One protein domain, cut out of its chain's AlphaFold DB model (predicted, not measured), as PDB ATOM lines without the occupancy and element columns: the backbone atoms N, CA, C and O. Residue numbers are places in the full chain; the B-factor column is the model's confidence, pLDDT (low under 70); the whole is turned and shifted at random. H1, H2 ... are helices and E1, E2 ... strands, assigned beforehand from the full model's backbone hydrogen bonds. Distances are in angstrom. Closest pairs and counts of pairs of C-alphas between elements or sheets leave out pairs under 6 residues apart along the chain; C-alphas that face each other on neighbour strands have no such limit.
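Overview. This is residues 37 to 166 of the 600 residues of an uncharacterized protein of Candidatus Sulfopaludibacter sp. SbA3 (UniProt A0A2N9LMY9). Two strongly twisted sheets stand face to face as a sandwich, with E2, E3, E8, E5 and E6 in one layer, E1, E9, E4 and E7 in the other, and their strands crossed at 37 degrees. The one short helix, H1, lies among the loops at one end of the sandwich, farthest of the elements from the mean of the C-alphas. The printed part has 130 residues, with one named helix and nine named strands in the order E1 E2 E3 E4 E5 E6 E7 E8 H1 E9; it is mostly strand, and both sheets are antiparallel, in the orders E2 E3 E8 E5 E6 and E1 E9 E4 E7. It is compact, with a radius of gyration of the C-alphas of 14.5 A, and only just elongated, spanning 41 by 27 by 25 A.

Arrangement. Look first at the larger sheet, which runs E2, residues 48 to 51, E3, residues 54 to 61, E8, residues 125 to 134, E5, residues 84 to 90, and E6, residues 93 to 100. Within hydrogen-bond range you find N 48 and O 56 at 2.7 A in the hairpin of E2 and E3, N 59 and O 127 at 2.8 A between E3 and E8, N 87 and O 132 at 2.8 A between E8 and E5, and N 86 and O 98 at 2.8 A in the hairpin of E5 and E6. The other sheet runs E1, residues 37 to 41, E9, residues 155 to 165, E4, residues 65 to 74, and E7, residues 113 to 122. Check there N 40 and O 159, N 70 and O 160, and N 69 and O 118, each 2.8 A apart. The two sheets form a sandwich, two sheets face to face, 9.5 A centre to centre where they face each other. Between them, the closest C-alphas of E3 and E9 are those of Ile 55 and Pro 156, 6.5 A apart. E1 and E6, for instance, are apart. H1, residues 144 to 148, only grazes the four-stranded sheet with residues 147 to 148; its closest C-alphas to E9 are those of Leu 148 and Phe 155, 7.3 A apart. In H1, 0 of 1 O i to N i+4 pairs and 2 of 2 O i to N i+3 pairs are within range.

Along the chain. Find C-alpha 37 at (173.387, 145.025, 235.729), where E1 begins. E4 and E9 each span 28.1 A, E7 and E8 each 25.9 A, and E3 20.8 A. E3 bends by 54 degrees at residue 58, E6 by 54 degrees at 96 and E7 by 58 degrees at 119. E9 ends at C-alpha 165, (172.305, 140.516, 225.107).

Size, cuts and confidence. The two farthest C-alphas, those of Thr 143 and Pro 166, are 44.5 A apart. The printed part has no cut. Follow residues 101 to 112 for the one long link, E6 to E7; within it, residues 104 to 111 have pLDDT under 70, against a mean of 88.5 for the printed part.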
ATOM      1  N   GLU A  37     173.339 143.572 235.580       93.06
ATOM      2  CA  GLU A  37     173.387 145.025 235.729       93.06
ATOM      3  C   GLU A  37     174.583 145.406 236.604       93.06
ATOM      4  O   GLU A  37     174.698 144.945 237.740       93.06
ATOM      5  N   THR A  38     175.479 146.244 236.083       91.88
ATOM      6  CA  THR A  38     176.637 146.758 236.828       91.88
ATOM      7  C   THR A  38     176.663 148.277 236.769       91.88
ATOM      8  O   THR A  38     176.726 148.859 235.687       91.88
ATOM      9  N   GLN A  39     176.635 148.932 237.932       93.56
ATOM     10  CA  GLN A  39     176.566 150.389 238.036       93.56
ATOM     11  C   GLN A  39     177.887 151.011 238.509       93.56
ATOM     12  O   GLN A  39     178.423 150.674 239.568       93.56
ATOM     13  N   TYR A  40     178.351 152.010 237.761       93.62
ATOM     14  CA  TYR A  40     179.499 152.852 238.079       93.62
ATOM     15  C   TYR A  40     179.017 154.274 238.333       93.62
ATOM     16  O   TYR A  40     178.470 154.907 237.436       93.62
ATOM     17  N   ALA A  41     179.174 154.779 239.552       91.88
ATOM     18  CA  ALA A  41     178.632 156.072 239.959       91.88
ATOM     19  C   ALA A  41     179.562 156.783 240.942       91.88
ATOM     20  O   ALA A  41     180.216 156.143 241.771       91.88
ATOM     21  N   VAL A  42     179.584 158.120 240.906       86.62
ATOM     22  CA  VAL A  42     180.485 158.918 241.763       86.62
ATOM     23  C   VAL A  42     180.242 158.613 243.243       86.62
ATOM     24  O   VAL A  42     181.193 158.468 244.013       86.62
ATOM     25  N   LYS A  43     178.977 158.400 243.636       85.25
ATOM     26  CA  LYS A  43     178.592 158.022 245.008       85.25
ATOM     27  C   LYS A  43     179.218 156.707 245.494       85.25
ATOM     28  O   LYS A  43     179.464 156.564 246.687       85.25
ATOM     29  N   PHE A  44     179.491 155.764 244.591       86.00
ATOM     30  CA  PHE A  44     180.105 154.474 244.918       86.00
ATOM     31  C   PHE A  44     181.633 154.507 244.852       86.00
ATOM     32  O   PHE A  44     182.275 153.500 245.141       86.00
ATOM     33  N   LYS A  45     182.229 155.654 244.489       84.50
ATOM     34  CA  LYS A  45     183.681 155.834 244.331       84.50
ATOM     35  C   LYS A  45     184.323 154.839 243.353       84.50
ATOM     36  O   LYS A  45     185.514 154.564 243.454       84.50
ATOM     37  N   ASN A  46     183.544 154.317 242.405       87.50
ATOM     38  CA  ASN A  46     183.999 153.400 241.358       87.50
ATOM     39  C   ASN A  46     184.017 154.047 239.957       87.50
ATOM     40  O   ASN A  46     184.337 153.382 238.980       87.50
ATOM     41  N   VAL A  47     183.727 155.349 239.860       91.75
ATOM     42  CA  VAL A  47     183.952 156.180 238.669       91.75
ATOM     43  C   VAL A  47     184.797 157.392 239.066       91.75
ATOM     44  O   VAL A  47     184.629 157.973 240.142       91.75
ATOM     45  N   ARG A  48     185.719 157.774 238.192       90.44
ATOM     46  CA  ARG A  48     186.575 158.949 238.312       90.44
ATOM     47  C   ARG A  48     185.927 160.119 237.582       90.44
ATOM     48  O   ARG A  48     185.560 160.008 236.419       90.44
ATOM     49  N   ARG A  49     185.827 161.271 238.242       92.19
ATOM     50  CA  ARG A  49     185.449 162.531 237.595       92.19
ATOM     51  C   ARG A  49     186.717 163.227 237.101       92.19
ATOM     52  O   ARG A  49     187.587 163.527 237.914       92.19
ATOM     53  N   LEU A  50     186.839 163.429 235.790       87.31
ATOM     54  CA  LEU A  50     187.995 164.115 235.194       87.31
ATOM     55  C   LEU A  50     187.811 165.634 235.248       87.31
ATOM     56  O   LEU A  50     188.738 166.362 235.591       87.31
ATOM     57  N   ASP A  51     186.588 166.085 234.977       87.75
ATOM     58  CA  ASP A  51     186.150 167.475 235.052       87.75
ATOM     59  C   ASP A  51     184.622 167.535 235.277       87.75
ATOM     60  O   ASP A  51     183.971 166.524 235.559       87.75
ATOM     61  N   ALA A  52     184.029 168.728 235.201       89.25
ATOM     62  CA  ALA A  52     182.592 168.915 235.411       89.25
ATOM     63  C   ALA A  52     181.716 168.194 234.370       89.25
ATOM     64  O   ALA A  52     180.594 167.807 234.681       89.25
ATOM     65  N   SER A  53     182.236 167.984 233.164       93.31
ATOM     66  CA  SER A  53     181.527 167.435 232.010       93.31
ATOM     67  C   SER A  53     181.874 165.973 231.730       93.31
ATOM     68  O   SER A  53     181.230 165.364 230.877       93.31
ATOM     69  N   THR A  54     182.852 165.403 232.441       93.88
ATOM     70  CA  THR A  54     183.466 164.123 232.077       93.88
ATOM     71  C   THR A  54     183.643 163.185 233.269       93.88
ATOM     72  O   THR A  54     184.292 163.519 234.267       93.88
ATOM     73  N   ILE A  55     183.133 161.960 233.122       95.94
ATOM     74  CA  ILE A  55     183.368 160.838 234.038       95.94
ATOM     75  C   ILE A  55     183.986 159.652 233.295       95.94
ATOM     76  O   ILE A  55     183.721 159.445 232.112       95.94
ATOM     77  N   GLU A  56     184.785 158.862 233.999       95.31
ATOM     78  CA  GLU A  56     185.532 157.730 233.460       95.31
ATOM     79  C   GLU A  56     185.566 156.571 234.465       95.31
ATOM     80  O   GLU A  56     185.824 156.790 235.647       95.31
ATOM     81  N   ALA A  57     185.308 155.340 234.030       93.88
ATOM     82  CA  ALA A  57     185.397 154.150 234.874       93.88
ATOM     83  C   ALA A  57     186.164 153.024 234.169       93.88
ATOM     84  O   ALA A  57     185.891 152.755 232.996       93.88
ATOM     85  N   PRO A  58     187.060 152.314 234.880       91.69
ATOM     86  CA  PRO A  58     187.501 150.997 234.454       91.69
ATOM     87  C   PRO A  58     186.355 149.999 234.668       91.69
ATOM     88  O   PRO A  58     185.869 149.817 235.787       91.69
ATOM     89  N   VAL A  59     185.920 149.354 233.593       92.69
ATOM     90  CA  VAL A  59     184.822 148.382 233.584       92.69
ATOM     91  C   VAL A  59     185.320 147.099 232.950       92.69
ATOM     92  O   VAL A  59     185.943 147.122 231.891       92.69
ATOM     93  N   ARG A  60     185.004 145.971 233.581       89.88
ATOM     94  CA  ARG A  60     185.220 144.659 232.990       89.88
ATOM     95  C   ARG A  60     183.946 144.209 232.292       89.88
ATOM     96  O   ARG A  60     182.919 144.025 232.938       89.88
ATOM     97  N   ILE A  61     184.020 144.032 230.983       91.06
ATOM     98  CA  ILE A  61     182.986 143.369 230.196       91.06
ATOM     99  C   ILE A  61     183.309 141.881 230.210       91.06
ATOM    100  O   ILE A  61     184.365 141.484 229.727       91.06
ATOM    101  N   ASP A  62     182.427 141.070 230.793       81.88
ATOM    102  CA  ASP A  62     182.668 139.630 230.968       81.88
ATOM    103  C   ASP A  62     182.331 138.794 229.730       81.88
ATOM    104  O   ASP A  62     182.799 137.665 229.611       81.88
ATOM    105  N   PHE A  63     181.529 139.323 228.804       81.44
ATOM    106  CA  PHE A  63     181.114 138.606 227.605       81.44
ATOM    107  C   PHE A  63     180.958 139.569 226.437       81.44
ATOM    108  O   PHE A  63     180.350 140.622 226.573       81.44
ATOM    109  N   ASP A  64     181.428 139.175 225.258       82.12
ATOM    110  CA  ASP A  64     181.091 139.895 224.034       82.12
ATOM    111  C   ASP A  64     179.573 139.857 223.812       82.12
ATOM    112  O   ASP A  64     178.968 138.780 223.746       82.12
ATOM    113  N   GLY A  65     178.957 141.013 223.606       85.62
ATOM    114  CA  GLY A  65     177.525 141.077 223.351       85.62
ATOM    115  C   GLY A  65     177.020 142.496 223.197       85.62
ATOM    116  O   GLY A  65     177.773 143.458 223.325       85.62
ATOM    117  N   ASP A  66     175.727 142.629 222.920       90.56
ATOM    118  CA  ASP A  66     175.088 143.936 223.012       90.56
ATOM    119  C   ASP A  66     174.860 144.268 224.487       90.56
ATOM    120  O   ASP A  66     174.282 143.469 225.221       90.56
ATOM    121  N   TYR A  67     175.257 145.461 224.905       94.12
ATOM    122  CA  TYR A  67     174.950 146.005 226.222       94.12
ATOM    123  C   TYR A  67     174.067 147.230 226.060       94.12
ATOM    124  O   TYR A  67     174.231 148.005 225.116       94.12
ATOM    125  N   GLU A  68     173.133 147.405 226.986       95.69
ATOM    126  CA  GLU A  68     172.430 148.664 227.181       95.69
ATOM    127  C   GLU A  68     173.199 149.478 228.227       95.69
ATOM    128  O   GLU A  68     173.435 149.005 229.337       95.69
ATOM    129  N   ILE A  69     173.647 150.674 227.850       96.62
ATOM    130  CA  ILE A  69     174.400 151.577 228.715       96.62
ATOM    131  C   ILE A  69     173.474 152.720 229.095       96.62
ATOM    132  O   ILE A  69     172.938 153.402 228.217       96.62
ATOM    133  N   HIS A  70     173.283 152.926 230.395       96.81
ATOM    134  CA  HIS A  70     172.493 154.028 230.932       96.81
ATOM    135  C   HIS A  70     173.419 155.080 231.527       96.81
ATOM    136  O   HIS A  70     174.219 154.786 232.414       96.81
ATOM    137  N   PHE A  71     173.297 156.312 231.055       96.06
ATOM    138  CA  PHE A  71     174.027 157.456 231.575       96.06
ATOM    139  C   PHE A  71     173.148 158.201 232.562       96.06
ATOM    140  O   PHE A  71     172.189 158.863 232.161       96.06
ATOM    141  N   GLY A  72     173.491 158.122 233.844       93.75
ATOM    142  CA  GLY A  72     172.833 158.924 234.861       93.75
ATOM    143  C   GLY A  72     173.352 160.351 234.814       93.75
ATOM    144  O   GLY A  72     174.547 160.598 235.011       93.75
ATOM    145  N   LEU A  73     172.450 161.289 234.547       93.25
ATOM    146  CA  LEU A  73     172.728 162.714 234.478       93.25
ATOM    147  C   LEU A  73     172.104 163.396 235.692       93.25
ATOM    148  O   LEU A  73     170.891 163.341 235.896       93.25
ATOM    149  N   GLN A  74     172.944 164.042 236.492       89.75
ATOM    150  CA  GLN A  74     172.528 164.783 237.676       89.75
ATOM    151  C   GLN A  74     172.292 166.244 237.325       89.75
ATOM    152  O   GLN A  74     173.056 166.832 236.559       89.75
ATOM    153  N   GLY A  75     171.271 166.823 237.942       88.69
ATOM    154  CA  GLY A  75     170.928 168.227 237.840       88.69
ATOM    155  C   GLY A  75     170.206 168.636 236.562       88.69
ATOM    156  O   GLY A  75     169.859 167.834 235.690       88.69
ATOM    157  N   GLU A  76     169.970 169.935 236.469       85.94
ATOM    158  CA  GLU A  76     169.267 170.589 235.374       85.94
ATOM    159  C   GLU A  76     169.905 171.941 235.050       85.94
ATOM    160  O   GLU A  76     170.656 172.517 235.841       85.94
ATOM    161  N   ARG A  77     169.627 172.447 233.848       88.38
ATOM    162  CA  ARG A  77     170.030 173.789 233.420       88.38
ATOM    163  C   ARG A  77     168.806 174.684 233.276       88.38
ATOM    164  O   ARG A  77     167.676 174.210 233.162       88.38
ATOM    165  N   ALA A  78     169.042 175.995 233.229       83.25
ATOM    166  CA  ALA A  78     167.995 176.980 232.973       83.25
ATOM    167  C   ALA A  78     167.211 176.657 231.685       83.25
ATOM    168  O   ALA A  78     167.767 176.110 230.736       83.25
ATOM    169  N   ALA A  79     165.936 177.051 231.614       75.50
ATOM    170  CA  ALA A  79     165.033 176.684 230.514       75.50
ATOM    171  C   ALA A  79     165.532 177.075 229.103       75.50
ATOM    172  O   ALA A  79     165.169 176.431 228.120       75.50
ATOM    173  N   ALA A  80     166.374 178.108 229.002       79.75
ATOM    174  CA  ALA A  80     166.988 178.556 227.751       79.75
ATOM    175  C   ALA A  80     168.234 177.743 227.334       79.75
ATOM    176  O   ALA A  80     168.762 177.952 226.240       79.75
ATOM    177  N   ALA A  81     168.729 176.842 228.189       84.06
ATOM    178  CA  ALA A  81     169.897 176.023 227.897       84.06
ATOM    179  C   ALA A  81     169.592 175.025 226.774       84.06
ATOM    180  O   ALA A  81     168.577 174.324 226.786       84.06
ATOM    181  N   LYS A  82     170.498 174.975 225.797       89.06
ATOM    182  CA  LYS A  82     170.418 174.042 224.673       89.06
ATOM    183  C   LYS A  82     170.806 172.628 225.130       89.06
ATOM    184  O   LYS A  82     171.675 172.513 225.997       89.06
ATOM    185  N   PRO A  83     170.236 171.581 224.507       90.75
ATOM    186  CA  PRO A  83     170.716 170.214 224.668       90.75
ATOM    187  C   PRO A  83     172.211 170.104 224.365       90.75
ATOM    188  O   PRO A  83     172.752 170.881 223.571       90.75
ATOM    189  N   VAL A  84     172.864 169.117 224.966       93.50
ATOM    190  CA  VAL A  84     174.311 168.911 224.853       93.50
ATOM    191  C   VAL A  84     174.610 167.542 224.254       93.50
ATOM    192  O   VAL A  84     173.862 166.585 224.449       93.50
ATOM    193  N   LYS A  85     175.700 167.434 223.491       96.00
ATOM    194  CA  LYS A  85     176.144 166.148 222.947       96.00
ATOM    195  C   LYS A  85     176.817 165.342 224.048       96.00
ATOM    196  O   LYS A  85     177.842 165.764 224.567       96.00
ATOM    197  N   LEU A  86     176.284 164.172 224.364       96.69
ATOM    198  CA  LEU A  86     176.929 163.200 225.235       96.69
ATOM    199  C   LEU A  86     177.693 162.189 224.377       96.69
ATOM    200  O   LEU A  86     177.096 161.414 223.628       96.69
ATOM    201  N   GLY A  87     179.019 162.225 224.468       97.12
ATOM    202  CA  GLY A  87     179.919 161.261 223.852       97.12
ATOM    203  C   GLY A  87     180.212 160.097 224.791       97.12
ATOM    204  O   GLY A  87     180.567 160.309 225.953       97.12
ATOM    205  N   PHE A  88     180.108 158.879 224.268       97.50
ATOM    206  CA  PHE A  88     180.522 157.656 224.942       97.50
ATOM    207  C   PHE A  88     181.784 157.103 224.292       97.50
ATOM    208  O   PHE A  88     181.818 156.878 223.080       97.50
ATOM    209  N   PHE A  89     182.820 156.893 225.093       96.75
ATOM    210  CA  PHE A  89     184.136 156.455 224.652       96.75
ATOM    211  C   PHE A  89     184.509 155.142 225.328       96.75
ATOM    212  O   PHE A  89     184.135 154.909 226.476       96.75
ATOM    213  N   MET A  90     185.311 154.346 224.634       95.44
ATOM    214  CA  MET A  90     185.964 153.150 225.153       95.44
ATOM    215  C   MET A  90     187.429 153.211 224.742       95.44
ATOM    216  O   MET A  90     187.729 153.409 223.564       95.44
ATOM    217  N   ASP A  91     188.326 153.112 225.719       89.44
ATOM    218  CA  ASP A  91     189.779 153.154 225.535       89.44
ATOM    219  C   ASP A  91     190.235 154.377 224.717       89.44
ATOM    220  O   ASP A  91     191.029 154.292 223.782       89.44
ATOM    221  N   GLY A  92     189.651 155.539 225.029       82.19
ATOM    222  CA  GLY A  92     189.928 156.815 224.360       82.19
ATOM    223  C   GLY A  92     189.216 157.018 223.016       82.19
ATOM    224  O   GLY A  92     189.068 158.159 222.577       82.19
ATOM    225  N   LYS A  93     188.687 155.962 222.387       89.69
ATOM    226  CA  LYS A  93     187.978 156.051 221.104       89.69
ATOM    227  C   LYS A  93     186.498 156.374 221.303       89.69
ATOM    228  O   LYS A  93     185.802 155.692 222.050       89.69
ATOM    229  N   LEU A  94     185.993 157.391 220.596       93.25
ATOM    230  CA  LEU A  94     184.564 157.724 220.577       93.25
ATOM    231  C   LEU A  94     183.777 156.590 219.905       93.25
ATOM    232  O   LEU A  94     184.001 156.295 218.730       93.25
ATOM    233  N   LEU A  95     182.862 155.968 220.647       92.44
ATOM    234  CA  LEU A  95     181.991 154.905 220.144       92.44
ATOM    235  C   LEU A  95     180.693 155.464 219.573       92.44
ATOM    236  O   LEU A  95     180.275 155.078 218.485       92.44
ATOM    237  N   GLN A  96     180.049 156.364 220.315       93.88
ATOM    238  CA  GLN A  96     178.748 156.909 219.945       93.88
ATOM    239  C   GLN A  96     178.544 158.298 220.547       93.88
ATOM    240  O   GLN A  96     179.131 158.652 221.569       93.88
ATOM    241  N   THR A  97     177.690 159.095 219.911       96.12
ATOM    242  CA  THR A  97     177.214 160.369 220.448       96.12
ATOM    243  C   THR A  97     175.697 160.387 220.429       96.12
ATOM    244  O   THR A  97     175.087 159.992 219.434       96.12
ATOM    245  N   ILE A  98     175.102 160.869 221.512       95.44
ATOM    246  CA  ILE A  98     173.666 161.126 221.621       95.44
ATOM    247  C   ILE A  98     173.421 162.556 222.096       95.44
ATOM    248  O   ILE A  98     174.331 163.222 222.590       95.44
ATOM    249  N   ILE A  99     172.198 163.045 221.919       94.38
ATOM    250  CA  ILE A  99     171.786 164.351 222.432       94.38
ATOM    251  C   ILE A  99     171.159 164.138 223.804       94.38
ATOM    252  O   ILE A  99     170.150 163.453 223.905       94.38
ATOM    253  N   ALA A 100     171.764 164.724 224.834       91.12
ATOM    254  CA  ALA A 100     171.229 164.739 226.184       91.12
ATOM    255  C   ALA A 100     170.407 166.015 226.392       91.12
ATOM    256  O   ALA A 100     170.917 167.134 226.246       91.12
ATOM    257  N   GLU A 101     169.137 165.855 226.757       87.88
ATOM    258  CA  GLU A 101     168.289 166.994 227.106       87.88
ATOM    259  C   GLU A 101     168.761 167.615 228.421       87.88
ATOM    260  O   GLU A 101     168.991 166.924 229.414       87.88
ATOM    261  N   THR A 102     168.902 168.938 228.461       83.44
ATOM    262  CA  THR A 102     169.421 169.656 229.640       83.44
ATOM    263  C   THR A 102     168.343 170.350 230.461       83.44
ATOM    264  O   THR A 102     168.642 170.942 231.497       83.44
ATOM    265  N   LYS A 103     167.100 170.301 229.982       77.44
ATOM    266  CA  LYS A 103     165.965 171.015 230.562       77.44
ATOM    267  C   LYS A 103     165.429 170.315 231.820       77.44
ATOM    268  O   LYS A 103     165.604 169.099 231.951       77.44
ATOM    269  N   PRO A 104     164.738 171.057 232.705       65.25
ATOM    270  CA  PRO A 104     164.040 170.491 233.854       65.25
ATOM    271  C   PRO A 104     163.022 169.439 233.416       65.25
ATOM    272  O   PRO A 104     162.161 169.722 232.582       65.25
ATOM    273  N   SER A 105     163.090 168.231 233.981       61.91
ATOM    274  CA  SER A 105     162.122 167.166 233.673       61.91
ATOM    275  C   SER A 105     160.747 167.415 234.306       61.91
ATOM    276  O   SER A 105     159.788 166.731 233.967       61.91
ATOM    277  N   GLY A 106     160.644 168.371 235.242       60.00
ATOM    278  CA  GLY A 106     159.420 168.689 235.986       60.00
ATOM    279  C   GLY A 106     158.969 167.600 236.972       60.00
ATOM    280  O   GLY A 106     157.974 167.793 237.664       60.00
ATOM    281  N   LEU A 107     159.687 166.474 237.051       55.56
ATOM    282  CA  LEU A 107     159.259 165.263 237.762       55.56
ATOM    283  C   LEU A 107     159.926 165.081 239.137       55.56
ATOM    284  O   LEU A 107     159.378 164.373 239.978       55.56
ATOM    285  N   VAL A 108     161.076 165.720 239.398       58.00
ATOM    286  CA  VAL A 108     161.803 165.604 240.678       58.00
ATOM    287  C   VAL A 108     162.368 166.966 241.096       58.00
ATOM    288  O   VAL A 108     163.417 167.385 240.624       58.00
ATOM    289  N   TYR A 109     161.664 167.667 241.991       57.62
ATOM    290  CA  TYR A 109     161.995 169.048 242.394       57.62
ATOM    291  C   TYR A 109     163.237 169.162 243.301       57.62
ATOM    292  O   TYR A 109     163.916 170.185 243.305       57.62
ATOM    293  N   PHE A 110     163.539 168.132 244.098       58.44
ATOM    294  CA  PHE A 110     164.603 168.201 245.112       58.44
ATOM    295  C   PHE A 110     165.937 167.589 244.671       58.44
ATOM    296  O   PHE A 110     166.972 167.984 245.205       58.44
ATOM    297  N   ASP A 111     165.921 166.667 243.706       64.94
ATOM    298  CA  ASP A 111     167.126 166.035 243.159       64.94
ATOM    299  C   ASP A 111     166.931 165.721 241.663       64.94
ATOM    300  O   ASP A 111     166.565 164.596 241.308       64.94
ATOM    301  N   PRO A 112     167.068 166.727 240.774       72.25
ATOM    302  CA  PRO A 112     166.820 166.544 239.350       72.25
ATOM    303  C   PRO A 112     167.753 165.469 238.786       72.25
ATOM    304  O   PRO A 112     168.975 165.577 238.875       72.25
ATOM    305  N   TYR A 113     167.171 164.428 238.198       83.44
ATOM    306  CA  TYR A 113     167.889 163.319 237.581       83.44
ATOM    307  C   TYR A 113     167.237 162.977 236.249       83.44
ATOM    308  O   TYR A 113     166.008 162.980 236.122       83.44
ATOM    309  N   SER A 114     168.056 162.660 235.254       87.06
ATOM    310  CA  SER A 114     167.589 162.015 234.033       87.06
ATOM    311  C   SER A 114     168.550 160.925 233.607       87.06
ATOM    312  O   SER A 114     169.691 160.858 234.057       87.06
ATOM    313  N   GLU A 115     168.089 160.104 232.678       89.75
ATOM    314  CA  GLU A 115     168.858 158.998 232.152       89.75
ATOM    315  C   GLU A 115     168.810 159.021 230.634       89.75
ATOM    316  O   GLU A 115     167.742 159.176 230.046       89.75
ATOM    317  N   GLU A 116     169.972 158.856 230.019       93.25
ATOM    318  CA  GLU A 116     170.089 158.641 228.584       93.25
ATOM    319  C   GLU A 116     170.566 157.217 228.323       93.25
ATOM    320  O   GLU A 116     171.363 156.680 229.094       93.25
ATOM    321  N   LYS A 117     170.090 156.585 227.247       94.81
ATOM    322  CA  LYS A 117     170.360 155.165 226.980       94.81
ATOM    323  C   LYS A 117     170.904 154.950 225.586       94.81
ATOM    324  O   LYS A 117     170.410 155.522 224.617       94.81
ATOM    325  N   ILE A 118     171.875 154.053 225.482       94.62
ATOM    326  CA  ILE A 118     172.350 153.518 224.207       94.62
ATOM    327  C   ILE A 118     172.440 152.005 224.288       94.62
ATOM    328  O   ILE A 118     172.628 151.445 225.364       94.62
ATOM    329  N   ARG A 119     172.341 151.342 223.138       93.06
ATOM    330  CA  ARG A 119     172.612 149.915 223.021       93.06
ATOM    331  C   ARG A 119     173.616 149.675 221.910       93.06
ATOM    332  O   ARG A 119     173.365 150.060 220.769       93.06
ATOM    333  N   LEU A 120     174.729 149.036 222.245       92.06
ATOM    334  CA  LEU A 120     175.793 148.721 221.299       92.06
ATOM    335  C   LEU A 120     176.534 147.451 221.702       92.06
ATOM    336  O   LEU A 120     176.487 147.028 222.856       92.06
ATOM    337  N   PHE A 121     177.236 146.868 220.736       89.38
ATOM    338  CA  PHE A 121     178.159 145.774 220.983       89.38
ATOM    339  C   PHE A 121     179.357 146.268 221.802       89.38
ATOM    340  O   PHE A 121     180.029 147.216 221.385       89.38
ATOM    341  N   LEU A 122     179.641 145.607 222.925       89.69
ATOM    342  CA  LEU A 122     180.868 145.791 223.692       89.69
ATOM    343  C   LEU A 122     181.702 144.505 223.636       89.69
ATOM    344  O   LEU A 122     181.147 143.423 223.860       89.69
ATOM    345  N   PRO A 123     183.007 144.604 223.328       85.62
ATOM    346  CA  PRO A 123     183.900 143.464 223.417       85.62
ATOM    347  C   PRO A 123     184.173 143.088 224.881       85.62
ATOM    348  O   PRO A 123     184.176 143.945 225.760       85.62
ATOM    349  N   GLU A 124     184.420 141.806 225.134       84.69
ATOM    350  CA  GLU A 124     184.888 141.283 226.415       84.69
ATOM    351  C   GLU A 124     186.302 141.788 226.719       84.69
ATOM    352  O   GLU A 124     187.207 141.696 225.884       84.69
ATOM    353  N   GLY A 125     186.527 142.224 227.953       84.00
ATOM    354  CA  GLY A 125     187.815 142.749 228.382       84.00
ATOM    355  C   GLY A 125     187.696 143.758 229.509       84.00
ATOM    356  O   GLY A 125     186.605 144.188 229.882       84.00
ATOM    357  N   ASP A 126     188.845 144.128 230.063       87.81
ATOM    358  CA  ASP A 126     188.951 145.282 230.946       87.81
ATOM    359  C   ASP A 126     189.118 146.525 230.055       87.81
ATOM    360  O   ASP A 126     190.081 146.621 229.297       87.81
ATOM    361  N   HIS A 127     188.167 147.450 230.134       92.94
ATOM    362  CA  HIS A 127     188.093 148.642 229.295       92.94
ATOM    363  C   HIS A 127     187.947 149.891 230.154       92.94
ATOM    364  O   HIS A 127     187.354 149.861 231.234       92.94
ATOM    365  N   VAL A 128     188.442 151.021 229.656       93.19
ATOM    366  CA  VAL A 128     188.180 152.325 230.265       93.19
ATOM    367  C   VAL A 128     187.070 153.004 229.484       93.19
ATOM    368  O   VAL A 128     187.261 153.427 228.342       93.19
ATOM    369  N   PHE A 129     185.898 153.125 230.103       96.81
ATOM    370  CA  PHE A 129     184.773 153.831 229.509       96.81
ATOM    371  C   PHE A 129     184.695 155.252 230.022       96.81
ATOM    372  O   PHE A 129     184.873 155.503 231.213       96.81
ATOM    373  N   ARG A 130     184.369 156.180 229.125       97.25
ATOM    374  CA  ARG A 130     184.210 157.593 229.456       97.25
ATOM    375  C   ARG A 130     182.911 158.129 228.879       97.25
ATOM    376  O   ARG A 130     182.613 157.919 227.705       97.25
ATOM    377  N   ALA A 131     182.174 158.859 229.702       97.31
ATOM    378  CA  ALA A 131     181.006 159.628 229.304       97.31
ATOM    379  C   ALA A 131     181.347 161.114 229.450       97.31
ATOM    380  O   ALA A 131     181.718 161.557 230.540       97.31
ATOM    381  N   ALA A 132     181.264 161.864 228.352       96.25
ATOM    382  CA  ALA A 132     181.662 163.267 228.316       96.25
ATOM    383  C   ALA A 132     180.644 164.123 227.565       96.25
ATOM    384  O   ALA A 132     180.228 163.768 226.460       96.25
ATOM    385  N   PHE A 133     180.282 165.273 228.124       95.69
ATOM    386  CA  PHE A 133     179.616 166.314 227.349       95.69
ATOM    387  C   PHE A 133     180.618 166.991 226.409       95.69
ATOM    388  O   PHE A 133     181.637 167.525 226.840       95.69
ATOM    389  N   LEU A 134     180.324 166.927 225.113       92.50
ATOM    390  CA  LEU A 134     181.148 167.445 224.029       92.50
ATOM    391  C   LEU A 134     180.662 168.834 223.621       92.50
ATOM    392  O   LEU A 134     179.455 169.072 223.559       92.50
ATOM    393  N   ASP A 135     181.611 169.716 223.303       88.12
ATOM    394  CA  ASP A 135     181.357 171.076 222.808       88.12
ATOM    395  C   ASP A 135     180.384 171.881 223.693       88.12
ATOM    396  O   ASP A 135     179.534 172.636 223.220       88.12
ATOM    397  N   ASP A 136     180.487 171.695 225.010       88.56
ATOM    398  CA  ASP A 136     179.553 172.256 225.981       88.56
ATOM    399  C   ASP A 136     179.919 173.695 226.375       88.56
ATOM    400  O   ASP A 136     180.572 173.943 227.385       88.56
ATOM    401  N   ASP A 137     179.499 174.678 225.580       86.06
ATOM    402  CA  ASP A 137     179.786 176.091 225.869       86.06
ATOM    403  C   ASP A 137     179.110 176.610 227.148       86.06
ATOM    404  O   ASP A 137     179.599 177.563 227.757       86.06
ATOM    405  N   PHE A 138     178.022 175.978 227.603       88.25
ATOM    406  CA  PHE A 138     177.333 176.385 228.831       88.25
ATOM    407  C   PHE A 138     178.211 176.172 230.067       88.25
ATOM    408  O   PHE A 138     178.218 177.003 230.971       88.25
ATOM    409  N   VAL A 139     179.008 175.100 230.112       88.00
ATOM    410  CA  VAL A 139     179.875 174.842 231.274       88.00
ATOM    411  C   VAL A 139     180.919 175.947 231.465       88.00
ATOM    412  O   VAL A 139     181.304 176.246 232.594       88.00
ATOM    413  N   LYS A 140     181.319 176.621 230.377       87.69
ATOM    414  CA  LYS A 140     182.273 177.739 230.399       87.69
ATOM    415  C   LYS A 140     181.692 178.994 231.058       87.69
ATOM    416  O   LYS A 140     182.457 179.857 231.474       87.69
ATOM    417  N   THR A 141     180.364 179.106 231.168       88.19
ATOM    418  CA  THR A 141     179.713 180.224 231.871       88.19
ATOM    419  C   THR A 141     179.657 180.022 233.386       88.19
ATOM    420  O   THR A 141     179.222 180.917 234.105       88.19
ATOM    421  N   LEU A 142     180.057 178.848 233.882       89.00
ATOM    422  CA  LEU A 142     180.014 178.485 235.296       89.00
ATOM    423  C   LEU A 142     181.416 178.502 235.910       89.00
ATOM    424  O   LEU A 142     182.414 178.267 235.232       89.00
ATOM    425  N   THR A 143     181.499 178.740 237.222       89.06
ATOM    426  CA  THR A 143     182.779 178.731 237.948       89.06
ATOM    427  C   THR A 143     182.649 178.086 239.323       89.06
ATOM    428  O   THR A 143     181.592 178.116 239.956       89.06
ATOM    429  N   GLY A 144     183.747 177.503 239.804       90.12
ATOM    430  CA  GLY A 144     183.843 176.975 241.162       90.12
ATOM    431  C   GLY A 144     182.771 175.929 241.472       90.12
ATOM    432  O   GLY A 144     182.643 174.928 240.772       90.12
ATOM    433  N   LYS A 145     182.006 176.158 242.545       87.44
ATOM    434  CA  LYS A 145     180.995 175.208 243.034       87.44
ATOM    435  C   LYS A 145     179.813 175.038 242.074       87.44
ATOM    436  O   LYS A 145     179.207 173.972 242.073       87.44
ATOM    437  N   ASP A 146     179.536 176.035 241.233       89.44
ATOM    438  CA  ASP A 146     178.392 176.018 240.313       89.44
ATOM    439  C   ASP A 146     178.537 174.951 239.217       89.44
ATOM    440  O   ASP A 146     177.537 174.482 238.679       89.44
ATOM    441  N   LEU A 147     179.767 174.514 238.924       88.88
ATOM    442  CA  LEU A 147     180.051 173.463 237.943       88.88
ATOM    443  C   LEU A 147     179.393 172.120 238.293       88.88
ATOM    444  O   LEU A 147     179.036 171.366 237.391       88.88
ATOM    445  N   LEU A 148     179.231 171.828 239.585       89.88
ATOM    446  CA  LEU A 148     178.641 170.585 240.091       89.88
ATOM    447  C   LEU A 148     177.395 170.845 240.956       89.88
ATOM    448  O   LEU A 148     176.983 169.985 241.736       89.88
ATOM    449  N   ASP A 149     176.787 172.025 240.828       89.44
ATOM    450  CA  ASP A 149     175.523 172.354 241.486       89.44
ATOM    451  C   ASP A 149     174.355 171.836 240.642       89.44
ATOM    452  O   ASP A 149     174.093 172.333 239.547       89.44
ATOM    453  N   ARG A 150     173.617 170.857 241.175       88.31
ATOM    454  CA  ARG A 150     172.491 170.199 240.494       88.31
ATOM    455  C   ARG A 150     171.343 171.152 240.142       88.31
ATOM    456  O   ARG A 150     170.523 170.819 239.295       88.31
ATOM    457  N   LYS A 151     171.269 172.328 240.771       85.69
ATOM    458  CA  LYS A 151     170.251 173.350 240.474       85.69
ATOM    459  C   LYS A 151     170.669 174.316 239.364       85.69
ATOM    460  O   LYS A 151     169.840 175.087 238.889       85.69
ATOM    461  N   LYS A 152     171.955 174.336 239.002       87.88
ATOM    462  CA  LYS A 152     172.528 175.280 238.028       87.88
ATOM    463  C   LYS A 152     173.112 174.589 236.804       87.88
ATOM    464  O   LYS A 152     173.132 175.183 235.724       87.88
ATOM    465  N   ASN A 153     173.611 173.371 236.976       91.62
ATOM    466  CA  ASN A 153     174.220 172.590 235.923       91.62
ATOM    467  C   ASN A 153     173.668 171.168 235.880       91.62
ATOM    468  O   ASN A 153     173.325 170.567 236.897       91.62
ATOM    469  N   LYS A 154     173.708 170.617 234.668       91.56
ATOM    470  CA  LYS A 154     173.544 169.200 234.399       91.56
ATOM    471  C   LYS A 154     174.894 168.594 234.043       91.56
ATOM    472  O   LYS A 154     175.635 169.204 233.272       91.56
ATOM    473  N   PHE A 155     175.200 167.417 234.575       93.00
ATOM    474  CA  PHE A 155     176.471 166.733 234.328       93.00
ATOM    475  C   PHE A 155     176.344 165.204 234.429       93.00
ATOM    476  O   PHE A 155     175.497 164.707 235.178       93.00
ATOM    477  N   PRO A 156     177.194 164.435 233.718       94.62
ATOM    478  CA  PRO A 156     177.269 162.987 233.886       94.62
ATOM    479  C   PRO A 156     177.714 162.606 235.301       94.62
ATOM    480  O   PRO A 156     178.651 163.201 235.845       94.62
ATOM    481  N   ASP A 157     177.065 161.608 235.897       94.12
ATOM    482  CA  ASP A 157     177.372 161.116 237.248       94.12
ATOM    483  C   ASP A 157     177.497 159.592 237.350       94.12
ATOM    484  O   ASP A 157     178.241 159.092 238.201       94.12
ATOM    485  N   SER A 158     176.824 158.845 236.472       95.44
ATOM    486  CA  SER A 158     176.936 157.389 236.437       95.44
ATOM    487  C   SER A 158     176.868 156.797 235.033       95.44
ATOM    488  O   SER A 158     176.318 157.392 234.109       95.44
ATOM    489  N   MET A 159     177.419 155.593 234.906       97.12
ATOM    490  CA  MET A 159     177.251 154.683 233.777       97.12
ATOM    491  C   MET A 159     176.801 153.327 234.327       97.12
ATOM    492  O   MET A 159     177.499 152.731 235.148       97.12
ATOM    493  N   THR A 160     175.646 152.840 233.893       96.81
ATOM    494  CA  THR A 160     175.156 151.493 234.211       96.81
ATOM    495  C   THR A 160     175.234 150.631 232.960       96.81
ATOM    496  O   THR A 160     174.796 151.064 231.902       96.81
ATOM    497  N   PHE A 161     175.776 149.422 233.075       96.88
ATOM    498  CA  PHE A 161     175.906 148.457 231.986       96.88
ATOM    499  C   PHE A 161     174.949 147.296 232.236       96.88
ATOM    500  O   PHE A 161     175.052 146.634 233.266       96.88
ATOM    501  N   LEU A 162     174.042 147.048 231.293       95.56
ATOM    502  CA  LEU A 162     173.063 145.967 231.341       95.56
ATOM    503  C   LEU A 162     173.275 145.016 230.156       95.56
ATOM    504  O   LEU A 162     173.103 145.406 229.001       95.56
ATOM    505  N   GLY A 163     173.663 143.772 230.423       92.12
ATOM    506  CA  GLY A 163     173.974 142.782 229.387       92.12
ATOM    507  C   GLY A 163     174.768 141.585 229.924       92.12
ATOM    508  O   GLY A 163     174.947 141.469 231.134       92.12
ATOM    509  N   PRO A 164     175.239 140.670 229.065       90.44
ATOM    510  CA  PRO A 164     175.175 140.716 227.607       90.44
ATOM    511  C   PRO A 164     173.791 140.331 227.066       90.44
ATOM    512  O   PRO A 164     173.121 139.432 227.573       90.44
ATOM    513  N   TYR A 165     173.386 140.968 225.976       88.31
ATOM    514  CA  TYR A 165     172.305 140.516 225.107       88.31
ATOM    515  C   TYR A 165     172.875 139.888 223.829       88.31
ATOM    516  O   TYR A 165     173.974 140.261 223.404       88.31
ATOM    517  N   PRO A 166     172.121 138.990 223.160       81.81
ATOM    518  CA  PRO A 166     172.504 138.488 221.846       81.81
ATOM    519  C   PRO A 166     172.768 139.651 220.895       81.81
ATOM    520  O   PRO A 166     171.890 140.497 220.690       81.81
TER     521      PRO A 166